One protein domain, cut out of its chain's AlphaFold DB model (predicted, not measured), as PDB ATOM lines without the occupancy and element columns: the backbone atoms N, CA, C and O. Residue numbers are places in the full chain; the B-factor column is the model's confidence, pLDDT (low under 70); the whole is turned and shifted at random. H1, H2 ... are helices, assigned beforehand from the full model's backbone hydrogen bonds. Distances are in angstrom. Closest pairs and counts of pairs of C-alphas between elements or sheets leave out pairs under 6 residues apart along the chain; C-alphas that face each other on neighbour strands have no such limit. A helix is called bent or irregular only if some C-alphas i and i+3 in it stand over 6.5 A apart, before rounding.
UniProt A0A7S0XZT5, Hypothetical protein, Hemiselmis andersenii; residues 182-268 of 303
ATOM      1  N   GLN A 182       2.689 -40.582  38.435       81.50
ATOM      2  CA  GLN A 182       1.741 -39.535  38.823       81.50
ATOM      3  C   GLN A 182       1.762 -39.273  40.334       81.50
ATOM      4  O   GLN A 182       1.515 -38.155  40.769       81.50
ATOM      5  N   GLU A 183       2.046 -40.297  41.135       78.19
ATOM      6  CA  GLU A 183       2.129 -40.189  42.594       78.19
ATOM      7  C   GLU A 183       3.447 -39.565  43.048       78.19
ATOM      8  O   GLU A 183       3.427 -38.788  43.991       78.19
ATOM      9  N   LEU A 184       4.558 -39.785  42.332       79.81
ATOM     10  CA  LEU A 184       5.800 -39.021  42.545       79.81
ATOM     11  C   LEU A 184       5.564 -37.507  42.547       79.81
ATOM     12  O   LEU A 184       6.104 -36.793  43.392       79.81
ATOM     13  N   GLU A 185       4.758 -37.041  41.594       79.62
ATOM     14  CA  GLU A 185       4.433 -35.627  41.412       79.62
ATOM     15  C   GLU A 185       3.403 -35.153  42.446       79.62
ATOM     16  O   GLU A 185       3.561 -34.089  43.035       79.62
ATOM     17  N   LYS A 186       2.346 -35.940  42.688       77.06
ATOM     18  CA  LYS A 186       1.228 -35.542  43.561       77.06
ATOM     19  C   LYS A 186       1.517 -35.664  45.050       77.06
ATOM     20  O   LYS A 186       1.004 -34.862  45.822       77.06
ATOM     21  N   GLU A 187       2.278 -36.674  45.460       73.06
ATOM     22  CA  GLU A 187       2.566 -36.927  46.874       73.06
ATOM     23  C   GLU A 187       3.708 -36.043  47.401       73.06
ATOM     24  O   GLU A 187       4.019 -36.095  48.587       73.06
ATOM     25  N   GLY A 188       4.322 -35.213  46.549       77.44
ATOM     26  CA  GLY A 188       5.386 -34.290  46.950       77.44
ATOM     27  C   GLY A 188       6.719 -34.985  47.237       77.44
ATOM     28  O   GLY A 188       7.500 -34.488  48.044       77.44
ATOM     29  N   ILE A 189       7.001 -36.133  46.601       83.31
ATOM     30  CA  ILE A 189       8.281 -36.855  46.776       83.31
ATOM     31  C   ILE A 189       9.448 -35.988  46.320       83.31
ATOM     32  O   ILE A 189      10.458 -35.864  47.013       83.31
ATOM     33  N   VAL A 190       9.292 -35.360  45.156       87.06
ATOM     34  CA  VAL A 190      10.294 -34.440  44.617       87.06
ATOM     35  C   VAL A 190      10.483 -33.250  45.554       87.06
ATOM     36  O   VAL A 190      11.619 -32.910  45.872       87.06
ATOM     37  N   ASP A 191       9.393 -32.660  46.047       85.38
ATOM     38  CA  ASP A 191       9.444 -31.495  46.937       85.38
ATOM     39  C   ASP A 191      10.112 -31.818  48.277       85.38
ATOM     40  O   ASP A 191      10.905 -31.021  48.786       85.38
ATOM     41  N   TYR A 192       9.838 -33.009  48.817       85.69
ATOM     42  CA  TYR A 192      10.496 -33.530  50.010       85.69
ATOM     43  C   TYR A 192      12.012 -33.580  49.827       85.69
ATOM     44  O   TYR A 192      12.746 -33.037  50.650       85.69
ATOM     45  N   PHE A 193      12.486 -34.173  48.727       87.69
ATOM     46  CA  PHE A 193      13.919 -34.249  48.450       87.69
ATOM     47  C   PHE A 193      14.528 -32.900  48.088       87.69
ATOM     48  O   PHE A 193      15.671 -32.645  48.445       87.69
ATOM     49  N   ALA A 194      13.787 -32.017  47.424       88.44
ATOM     50  CA  ALA A 194      14.259 -30.681  47.085       88.44
ATOM     51  C   ALA A 194      14.372 -29.758  48.313       88.44
ATOM     52  O   ALA A 194      14.987 -28.695  48.217       88.44
ATOM     53  N   GLY A 195      13.777 -30.125  49.456       84.62
ATOM     54  CA  GLY A 195      13.863 -29.360  50.702       84.62
ATOM     55  C   GLY A 195      13.315 -27.933  50.582       84.62
ATOM     56  O   GLY A 195      13.784 -27.032  51.273       84.62
ATOM     57  N   GLY A 196      12.373 -27.703  49.661       80.38
ATOM     58  CA  GLY A 196      11.831 -26.375  49.356       80.38
ATOM     59  C   GLY A 196      12.740 -25.469  48.512       80.38
ATOM     60  O   GLY A 196      12.387 -24.312  48.281       80.38
ATOM     61  N   ASN A 197      13.886 -25.956  48.019       84.12
ATOM     62  CA  ASN A 197      14.742 -25.178  47.129       84.12
ATOM     63  C   ASN A 197      14.262 -25.254  45.669       84.12
ATOM     64  O   ASN A 197      14.639 -26.159  44.921       84.12
ATOM     65  N   ALA A 198      13.481 -24.254  45.251       82.31
ATOM     66  CA  ALA A 198      12.906 -24.164  43.910       82.31
ATOM     67  C   ALA A 198      13.939 -24.248  42.767       82.31
ATOM     68  O   ALA A 198      13.600 -24.747  41.697       82.31
ATOM     69  N   SER A 199      15.192 -23.809  42.973       86.31
ATOM     70  CA  SER A 199      16.216 -23.839  41.913       86.31
ATOM     71  C   SER A 199      16.681 -25.251  41.564       86.31
ATOM     72  O   SER A 199      17.171 -25.478  40.462       86.31
ATOM     73  N   ASN A 200      16.532 -26.196  42.495       90.00
ATOM     74  CA  ASN A 200      17.041 -27.556  42.352       90.00
ATOM     75  C   ASN A 200      15.927 -28.569  42.069       90.00
ATOM     76  O   ASN A 200      16.231 -29.723  41.776       90.00
ATOM     77  N   VAL A 201      14.653 -28.152  42.116       92.44
ATOM     78  CA  VAL A 201      13.489 -29.030  41.904       92.44
ATOM     79  C   VAL A 201      13.593 -29.783  40.583       92.44
ATOM     80  O   VAL A 201      13.367 -30.984  40.560       92.44
ATOM     81  N   GLU A 202      13.985 -29.119  39.493       94.38
ATOM     82  CA  GLU A 202      14.110 -29.767  38.182       94.38
ATOM     83  C   GLU A 202      15.192 -30.860  38.173       94.38
ATOM     84  O   GLU A 202      14.956 -31.966  37.688       94.38
ATOM     85  N   GLN A 203      16.352 -30.582  38.775       96.06
ATOM     86  CA  GLN A 203      17.467 -31.530  38.848       96.06
ATOM     87  C   GLN A 203      17.128 -32.722  39.757       96.06
ATOM     88  O   GLN A 203      17.312 -33.879  39.381       96.06
ATOM     89  N   VAL A 204      16.559 -32.451  40.935       94.38
ATOM     90  CA  VAL A 204      16.092 -33.487  41.868       94.38
ATOM     91  C   VAL A 204      15.011 -34.343  41.215       94.38
ATOM     92  O   VAL A 204      15.079 -35.567  41.277       94.38
ATOM     93  N   SER A 205      14.053 -33.716  40.533       94.44
ATOM     94  CA  SER A 205      12.989 -34.395  39.795       94.44
ATOM     95  C   SER A 205      13.554 -35.353  38.748       94.44
ATOM     96  O   SER A 205      13.199 -36.531  38.738       94.44
ATOM     97  N   ALA A 206      14.493 -34.891  37.915       95.69
ATOM     98  CA  ALA A 206      15.125 -35.715  36.888       95.69
ATOM     99  C   ALA A 206      15.823 -36.956  37.476       95.69
ATOM    100  O   ALA A 206      15.620 -38.068  36.980       95.69
ATOM    101  N   LEU A 207      16.587 -36.789  38.562       95.75
ATOM    102  CA  LEU A 207      17.249 -37.895  39.257       95.75
ATOM    103  C   LEU A 207      16.239 -38.872  39.882       95.75
ATOM    104  O   LEU A 207      16.331 -40.080  39.667       95.75
ATOM    105  N   VAL A 208      15.251 -38.366  40.626       92.69
ATOM    106  CA  VAL A 208      14.229 -39.187  41.295       92.69
ATOM    107  C   VAL A 208      13.408 -39.977  40.270       92.69
ATOM    108  O   VAL A 208      13.158 -41.164  40.475       92.69
ATOM    109  N   PHE A 209      13.042 -39.372  39.134       93.00
ATOM    110  CA  PHE A 209      12.367 -40.080  38.043       93.00
ATOM    111  C   PHE A 209      13.241 -41.154  37.397       93.00
ATOM    112  O   PHE A 209      12.725 -42.206  37.013       93.00
ATOM    113  N   HIS A 210      14.545 -40.909  37.263       88.69
ATOM    114  CA  HIS A 210      15.467 -41.915  36.749       88.69
ATOM    115  C   HIS A 210      15.522 -43.130  37.686       88.69
ATOM    116  O   HIS A 210      15.289 -44.254  37.243       88.69
ATOM    117  N   ILE A 211      15.737 -42.901  38.985       86.69
ATOM    118  CA  ILE A 211      15.775 -43.961  40.001       86.69
ATOM    119  C   ILE A 211      14.440 -44.713  40.042       86.69
ATOM    120  O   ILE A 211      14.425 -45.939  40.038       86.69
ATOM    121  N   HIS A 212      13.315 -43.992  40.037       87.25
ATOM    122  CA  HIS A 212      11.969 -44.573  40.012       87.25
ATOM    123  C   HIS A 212      11.769 -45.538  38.852       87.25
ATOM    124  O   HIS A 212      11.212 -46.620  39.039       87.25
ATOM    125  N   LYS A 213      12.236 -45.146  37.664       80.00
ATOM    126  CA  LYS A 213      12.172 -45.977  36.467       80.00
ATOM    127  C   LYS A 213      13.044 -47.228  36.601       80.00
ATOM    128  O   LYS A 213      12.613 -48.279  36.129       80.00
ATOM    129  N   ASP A 214      14.231 -47.120  37.205       76.19
ATOM    130  CA  ASP A 214      15.150 -48.255  37.396       76.19
ATOM    131  C   ASP A 214      14.649 -49.240  38.461       76.19
ATOM    132  O   ASP A 214      14.811 -50.443  38.303       76.19
ATOM    133  N   CYS A 215      13.982 -48.749  39.510       73.88
ATOM    134  CA  CYS A 215      13.392 -49.576  40.568       73.88
ATOM    135  C   CYS A 215      11.876 -49.791  40.412       73.88
ATOM    136  O   CYS A 215      11.173 -49.973  41.401       73.88
ATOM    137  N   GLY A 216      11.317 -49.628  39.209       70.19
ATOM    138  CA  GLY A 216       9.898 -49.876  38.901       70.19
ATOM    139  C   GLY A 216       8.852 -49.264  39.859       70.19
ATOM    140  O   GLY A 216       7.738 -49.777  39.953       70.19
ATOM    141  N   GLY A 217       9.186 -48.192  40.585       75.19
ATOM    142  CA  GLY A 217       8.327 -47.587  41.611       75.19
ATOM    143  C   GLY A 217       8.371 -48.209  43.014       75.19
ATOM    144  O   GLY A 217       7.580 -47.812  43.872       75.19
ATOM    145  N   HIS A 218       9.276 -49.142  43.306       76.88
ATOM    146  CA  HIS A 218       9.431 -49.679  44.655       76.88
ATOM    147  C   HIS A 218       9.891 -48.581  45.633       76.88
ATOM    148  O   HIS A 218      10.946 -47.969  45.478       76.88
ATOM    149  N   VAL A 219       9.111 -48.364  46.702       77.88
ATOM    150  CA  VAL A 219       9.279 -47.228  47.631       77.88
ATOM    151  C   VAL A 219      10.658 -47.212  48.295       77.88
ATOM    152  O   VAL A 219      11.344 -46.196  48.287       77.88
ATOM    153  N   TYR A 220      11.085 -48.339  48.874       79.12
ATOM    154  CA  TYR A 220      12.354 -48.407  49.604       79.12
ATOM    155  C   TYR A 220      13.613 -48.066  48.771       79.12
ATOM    156  O   TYR A 220      14.331 -47.156  49.186       79.12
ATOM    157  N   PRO A 221      13.921 -48.734  47.636       79.75
ATOM    158  CA  PRO A 221      15.076 -48.381  46.814       79.75
ATOM    159  C   PRO A 221      14.961 -46.966  46.258       79.75
ATOM    160  O   PRO A 221      15.947 -46.242  46.339       79.75
ATOM    161  N   LEU A 222      13.782 -46.545  45.781       84.94
ATOM    162  CA  LEU A 222      13.558 -45.183  45.292       84.94
ATOM    163  C   LEU A 222      14.040 -44.148  46.303       84.94
ATOM    164  O   LEU A 222      14.899 -43.317  46.013       84.94
ATOM    165  N   MET A 223      13.502 -44.239  47.511       84.19
ATOM    166  CA  MET A 223      13.779 -43.291  48.572       84.19
ATOM    167  C   MET A 223      15.234 -43.398  49.041       84.19
ATOM    168  O   MET A 223      15.923 -42.387  49.121       84.19
ATOM    169  N   ARG A 224      15.748 -44.615  49.272       85.69
ATOM    170  CA  ARG A 224      17.100 -44.804  49.811       85.69
ATOM    171  C   ARG A 224      18.193 -44.380  48.830       85.69
ATOM    172  O   ARG A 224      19.207 -43.838  49.249       85.69
ATOM    173  N   LEU A 225      18.010 -44.634  47.539       87.81
ATOM    174  CA  LEU A 225      18.952 -44.196  46.508       87.81
ATOM    175  C   LEU A 225      18.872 -42.680  46.299       87.81
ATOM    176  O   LEU A 225      19.907 -42.038  46.141       87.81
ATOM    177  N   SER A 226      17.671 -42.101  46.384       90.81
ATOM    178  CA  SER A 226      17.493 -40.645  46.332       90.81
ATOM    179  C   SER A 226      18.188 -39.957  47.511       90.81
ATOM    180  O   SER A 226      18.926 -39.004  47.298       90.81
ATOM    181  N   GLU A 227      18.069 -40.484  48.735       89.69
ATOM    182  CA  GLU A 227      18.799 -39.980  49.915       89.69
ATOM    183  C   GLU A 227      20.321 -39.974  49.739       89.69
ATOM    184  O   GLU A 227      20.997 -39.112  50.294       89.69
ATOM    185  N   LEU A 228      20.866 -40.946  49.004       89.75
ATOM    186  CA  LEU A 228      22.307 -41.054  48.777       89.75
ATOM    187  C   LEU A 228      22.809 -40.067  47.720       89.75
ATOM    188  O   LEU A 228      23.937 -39.598  47.823       89.75
ATOM    189  N   LEU A 229      21.996 -39.776  46.701       93.31
ATOM    190  CA  LEU A 229      22.443 -39.062  45.500       93.31
ATOM    191  C   LEU A 229      21.969 -37.604  45.439       93.31
ATOM    192  O   LEU A 229      22.704 -36.746  44.959       93.31
ATOM    193  N   VAL A 230      20.780 -37.292  45.965       94.38
ATOM    194  CA  VAL A 230      20.242 -35.919  46.009       94.38
ATOM    195  C   VAL A 230      21.162 -34.932  46.744       94.38
ATOM    196  O   VAL A 230      21.276 -33.798  46.272       94.38
ATOM    197  N   PRO A 231      21.863 -35.294  47.841       94.19
ATOM    198  CA  PRO A 231      22.781 -34.368  48.504       94.19
ATOM    199  C   PRO A 231      23.869 -33.787  47.590       94.19
ATOM    200  O   PRO A 231      24.250 -32.638  47.791       94.19
ATOM    201  N   ALA A 232      24.320 -34.513  46.561       94.44
ATOM    202  CA  ALA A 232      25.293 -33.991  45.599       94.44
ATOM    203  C   ALA A 232      24.709 -32.841  44.755       94.44
ATOM    204  O   ALA A 232      25.386 -31.849  44.489       94.44
ATOM    205  N   ILE A 233      23.420 -32.910  44.408       95.06
ATOM    206  CA  ILE A 233      22.713 -31.816  43.726       95.06
ATOM    207  C   ILE A 233      22.562 -30.616  44.670       95.06
ATOM    208  O   ILE A 233      22.824 -29.476  44.291       95.06
ATOM    209  N   LEU A 234      22.132 -30.860  45.913       92.31
ATOM    210  CA  LEU A 234      21.803 -29.783  46.851       92.31
ATOM    211  C   LEU A 234      23.026 -29.094  47.468       92.31
ATOM    212  O   LEU A 234      22.968 -27.895  47.729       92.31
ATOM    213  N   GLY A 235      24.091 -29.846  47.749       89.75
ATOM    214  CA  GLY A 235      25.266 -29.375  48.484       89.75
ATOM    215  C   GLY A 235      26.502 -29.139  47.620       89.75
ATOM    216  O   GLY A 235      27.277 -28.233  47.915       89.75
ATOM    217  N   GLU A 236      26.684 -29.924  46.556       90.44
ATOM    218  CA  GLU A 236      27.903 -29.902  45.729       90.44
ATOM    219  C   GLU A 236      27.675 -29.246  44.358       90.44
ATOM    220  O   GLU A 236      28.631 -28.988  43.629       90.44
ATOM    221  N   GLY A 237      26.420 -28.931  44.016       91.44
ATOM    222  CA  GLY A 237      26.056 -28.319  42.739       91.44
ATOM    223  C   GLY A 237      26.174 -29.270  41.547       91.44
ATOM    224  O   GLY A 237      26.282 -28.802  40.414       91.44
ATOM    225  N   ALA A 238      26.171 -30.586  41.789       95.94
ATOM    226  CA  ALA A 238      26.155 -31.586  40.730       95.94
ATOM    227  C   ALA A 238      24.871 -31.474  39.894       95.94
ATOM    228  O   ALA A 238      23.792 -31.176  40.420       95.94
ATOM    229  N   SER A 239      24.971 -31.744  38.593       97.12
ATOM    230  CA  SER A 239      23.779 -31.887  37.759       97.12
ATOM    231  C   SER A 239      23.101 -33.239  38.005       97.12
ATOM    232  O   SER A 239      23.718 -34.202  38.467       97.12
ATOM    233  N   ALA A 240      21.825 -33.349  37.645       96.88
ATOM    234  CA  ALA A 240      21.113 -34.621  37.649       96.88
ATOM    235  C   ALA A 240      21.806 -35.657  36.754       96.88
ATOM    236  O   ALA A 240      21.854 -36.832  37.107       96.88
ATOM    237  N   GLU A 241      22.370 -35.223  35.623       97.50
ATOM    238  CA  GLU A 241      23.116 -36.088  34.708       97.50
ATOM    239  C   GLU A 241      24.375 -36.660  35.374       97.50
ATOM    240  O   GLU A 241      24.615 -37.862  35.281       97.50
ATOM    241  N   ASP A 242      25.125 -35.855  36.131       97.25
ATOM    242  CA  ASP A 242      26.294 -36.328  36.890       97.25
ATOM    243  C   ASP A 242      25.905 -37.371  37.948       97.25
ATOM    244  O   ASP A 242      26.567 -38.406  38.103       97.25
ATOM    245  N   CYS A 243      24.801 -37.135  38.660       97.00
ATOM    246  CA  CYS A 243      24.276 -38.075  39.648       97.00
ATOM    247  C   CYS A 243      23.771 -39.374  39.004       97.00
ATOM    248  O   CYS A 243      24.007 -40.449  39.553       97.00
ATOM    249  N   ILE A 244      23.121 -39.295  37.839       94.44
ATOM    250  CA  ILE A 244      22.682 -40.463  37.061       94.44
ATOM    251  C   ILE A 244      23.893 -41.261  36.565       94.44
ATOM    252  O   ILE A 244      23.957 -42.472  36.760       94.44
ATOM    253  N   ASN A 245      24.911 -40.596  36.019       92.81
ATOM    254  CA  ASN A 245      26.147 -41.256  35.598       92.81
ATOM    255  C   ASN A 245      26.856 -41.937  36.778       92.81
ATOM    256  O   ASN A 245      27.396 -43.036  36.642       92.81
ATOM    257  N   THR A 246      26.826 -41.311  37.957       93.75
ATOM    258  CA  THR A 246      27.341 -41.908  39.194       93.75
ATOM    259  C   THR A 246      26.534 -43.140  39.584       93.75
ATOM    260  O   THR A 246      27.124 -44.189  39.838       93.75
ATOM    261  N   TYR A 247      25.204 -43.044  39.583       88.38
ATOM    262  CA  TYR A 247      24.287 -44.146  39.865       88.38
ATOM    263  C   TYR A 247      24.518 -45.359  38.951       88.38
ATOM    264  O   TYR A 247      24.583 -46.497  39.422       88.38
ATOM    265  N   ASP A 248      24.718 -45.117  37.657       84.56
ATOM    266  CA  ASP A 248      24.960 -46.155  36.651       84.56
ATOM    267  C   ASP A 248      26.414 -46.639  36.604       84.56
ATOM    268  O   ASP A 248      26.736 -47.628  35.940       84.56
ATOM    269  N   SER A 249      27.313 -45.995  37.350       85.69
ATOM    270  CA  SER A 249      28.715 -46.386  37.385       85.69
ATOM    271  C   SER A 249      28.917 -47.747  38.057       85.69
ATOM    272  O   SER A 249      28.324 -48.086  39.087       85.69
ATOM    273  N   HIS A 250      29.878 -48.512  37.535       79.94
ATOM    274  CA  HIS A 250      30.323 -49.754  38.165       79.94
ATOM    275  C   HIS A 250      30.817 -49.527  39.606       79.94
ATOM    276  O   HIS A 250      30.668 -50.402  40.456       79.94
ATOM    277  N   GLY A 251      31.395 -48.357  39.902       88.19
ATOM    278  CA  GLY A 251      31.852 -48.010  41.248       88.19
ATOM    279  C   GLY A 251      30.698 -47.954  42.247       88.19
ATOM    280  O   GLY A 251      30.732 -48.648  43.263       88.19
ATOM    281  N   PHE A 252      29.645 -47.199  41.928       84.50
ATOM    282  CA  PHE A 252      28.475 -47.080  42.797       84.50
ATOM    283  C   PHE A 252      27.696 -48.393  42.911       84.50
ATOM    284  O   PHE A 252      27.336 -48.795  44.015       84.50
ATOM    285  N   ARG A 253      27.493 -49.125  41.809       80.81
ATOM    286  CA  ARG A 253      26.769 -50.412  41.828       80.81
ATOM    287  C   ARG A 253      27.496 -51.506  42.634       80.81
ATOM    288  O   ARG A 253      26.853 -52.444  43.095       80.81
ATOM    289  N   ASN A 254      28.811 -51.379  42.856       79.25
ATOM    290  CA  ASN A 254      29.586 -52.248  43.761       79.25
ATOM    291  C   ASN A 254      29.849 -51.627  45.143       79.25
ATOM    292  O   ASN A 254      30.569 -52.214  45.954       79.25
ATOM    293  N   SER A 255      29.290 -50.449  45.420       86.00
ATOM    294  CA  SER A 255      29.399 -49.812  46.730       86.00
ATOM    295  C   SER A 255      28.689 -50.634  47.806       86.00
ATOM    296  O   SER A 255      27.783 -51.439  47.547       86.00
ATOM    297  N   ARG A 256      29.095 -50.412  49.057       89.19
ATOM    298  CA  ARG A 256      28.472 -51.056  50.213       89.19
ATOM    299  C   ARG A 256      27.007 -50.640  50.341       89.19
ATOM    300  O   ARG A 256      26.163 -51.471  50.670       89.19
ATOM    301  N   GLU A 257      26.725 -49.375  50.071       85.38
ATOM    302  CA  GLU A 257      25.427 -48.725  50.186       85.38
ATOM    303  C   GLU A 257      24.423 -49.352  49.214       85.38
ATOM    304  O   GLU A 257      23.342 -49.777  49.629       85.38
ATOM    305  N   PHE A 258      24.805 -49.510  47.941       81.44
ATOM    306  CA  PHE A 258      23.973 -50.195  46.950       81.44
ATOM    307  C   PHE A 258      23.745 -51.666  47.339       81.44
ATOM    308  O   PHE A 258      22.614 -52.157  47.332       81.44
ATOM    309  N   GLY A 259      24.796 -52.355  47.799       77.50
ATOM    310  CA  GLY A 259      24.688 -53.726  48.304       77.50
ATOM    311  C   GLY A 259      23.768 -53.875  49.527       77.50
ATOM    312  O   GLY A 259      23.123 -54.912  49.698       77.50
ATOM    313  N   GLU A 260      23.674 -52.867  50.398       81.94
ATOM    314  CA  GLU A 260      22.719 -52.825  51.514       81.94
ATOM    315  C   GLU A 260      21.272 -52.662  51.033       81.94
ATOM    316  O   GLU A 260      20.388 -53.363  51.538       81.94
ATOM    317  N   VAL A 261      21.028 -51.810  50.026       79.38
ATOM    318  CA  VAL A 261      19.704 -51.664  49.394       79.38
ATOM    319  C   VAL A 261      19.245 -52.996  48.813       79.38
ATOM    320  O   VAL A 261      18.170 -53.480  49.180       79.38
ATOM    321  N   CYS A 262      20.089 -53.634  47.998       73.44
ATOM    322  CA  CYS A 262      19.789 -54.937  47.414       73.44
ATOM    323  C   CYS A 262      19.487 -55.968  48.505       73.44
ATOM    324  O   CYS A 262      18.397 -56.529  48.514       73.44
ATOM    325  N   ARG A 263      20.378 -56.169  49.489       73.56
ATOM    326  CA  ARG A 263      20.182 -57.165  50.568       73.56
ATOM    327  C   ARG A 263      18.879 -56.980  51.346       73.56
ATOM    328  O   ARG A 263      18.309 -57.960  51.824       73.56
ATOM    329  N   ARG A 264      18.409 -55.742  51.510       73.31
ATOM    330  CA  ARG A 264      17.182 -55.447  52.260       73.31
ATOM    331  C   ARG A 264      15.917 -55.838  51.502       73.31
ATOM    332  O   ARG A 264      14.983 -56.348  52.119       73.31
ATOM    333  N   ILE A 265      15.910 -55.619  50.193       67.31
ATOM    334  CA  ILE A 265      14.821 -56.008  49.288       67.31
ATOM    335  C   ILE A 265      14.856 -57.532  49.077       67.31
ATOM    336  O   ILE A 265      13.824 -58.196  49.052       67.31
ATOM    337  N   LEU A 266      16.061 -58.104  49.059       63.62
ATOM    338  CA  LEU A 266      16.371 -59.455  48.609       63.62
ATOM    339  C   LEU A 266      17.087 -60.301  49.689       63.62
ATOM    340  O   LEU A 266      18.193 -60.796  49.459       63.62
ATOM    341  N   PRO A 267      16.505 -60.496  50.886       49.38
ATOM    342  CA  PRO A 267      17.206 -61.134  52.006       49.38
ATOM    343  C   PRO A 267      17.598 -62.606  51.755       49.38
ATOM    344  O   PRO A 267      18.537 -63.080  52.383       49.38
ATOM    345  N   ASP A 268      16.942 -63.308  50.820       47.28
ATOM    346  CA  ASP A 268      17.160 -64.740  50.524       47.28
ATOM    347  C   ASP A 268      17.800 -65.004  49.153       47.28
ATOM    348  O   ASP A 268      17.669 -66.070  48.545       47.28
TER     349      ASP A 268
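AT A GLANCE: This is residues 182 to 268 of the 303 residues of the protein "Hypothetical protein" of Hemiselmis andersenii (UniProt A0A7S0XZT5). Three helices, H3, H4 and H5, form the core, their centres making a triangle, with the short H2 packed on H3 and H4, and H7 packed on the first part of H4 near the other end of the long axis. H1 lies beyond H2, near H3, and the connection from H5 to H7 sticks out as residues 248 to 256, of which 250 to 253 belong to H6. The printed part has 87 residues with seven named helices, H1 to H7 in chain order, and no named strand; the class is all helix. The whole is compact, with a radius of gyration of the C-alphas of 12.6 A, and only just elongated, spanning 41 by 27 by 17 A.

HOW THE PARTS SIT: Begin with H4, residues 219 to 235, the hub, which touches four other helices. It has a kink of 36 degrees near residue 229 and is only just irregular: C-alphas 228 and 231 are 6.7 A apart. H3, residues 201 to 214, forms a helical hairpin with H4, at a shallow tilt of 33 degrees, only just short of steep, opposite ways; their closest C-alphas, those of His 212 and Leu 222, are 5.5 A apart. H5, residues 240 to 248, touches H3 at a shallow tilt of 24 degrees, the same way, closest at the C-alphas of Gln 203 and Ala 240, 4.9 A. H4 touches H5 with residues 229 to 233 alone, at a steep tilt of 50 degrees, closest at the C-alphas of Leu 229 and Cys 243, 6.2 A. H2, residues 189 to 194, touches H4, closest at the C-alphas of Phe 193 and Val 230, 7.0 A, and H3, closest at those of Ala 194 and Val 201, 5.5 A. H7, residues 256 to 265, touches residues 220 to 225 of H4 alone, opposite ways at a shallow tilt of 25 degrees, closest at the C-alphas of Pro 221 and Val 261, 6.2 A. H1, residues 182 to 186, is near H3, and H6, residues 250 to 253, touches no helix. Every O i to N i+4 pair is within hydrogen-bond range in H1, H2, H3, H5 and H7, against 10 of 13 in H4; H6 is too short for such a pair.

IN THESE COORDINATES: Find C-alpha 219 at (9.279, -47.228, 47.631); from there H4 runs 24.0 A to C-alpha 235 at (25.266, -29.375, 48.484). H3 measures 19.8 A, H7 14.6 A and H5 12.2 A. Look for the start of H1 at C-alpha 182, (1.741, -39.535, 38.823).

THE WHOLE: The two farthest C-alphas, those of Ser 199 and Asp 268, are 41.8 A apart. The printed part has no cut; the link from H2 to H3 is short and the other links are tight. Mean pLDDT of the printed part is 84.9, and residues 265 to 268 are under 70.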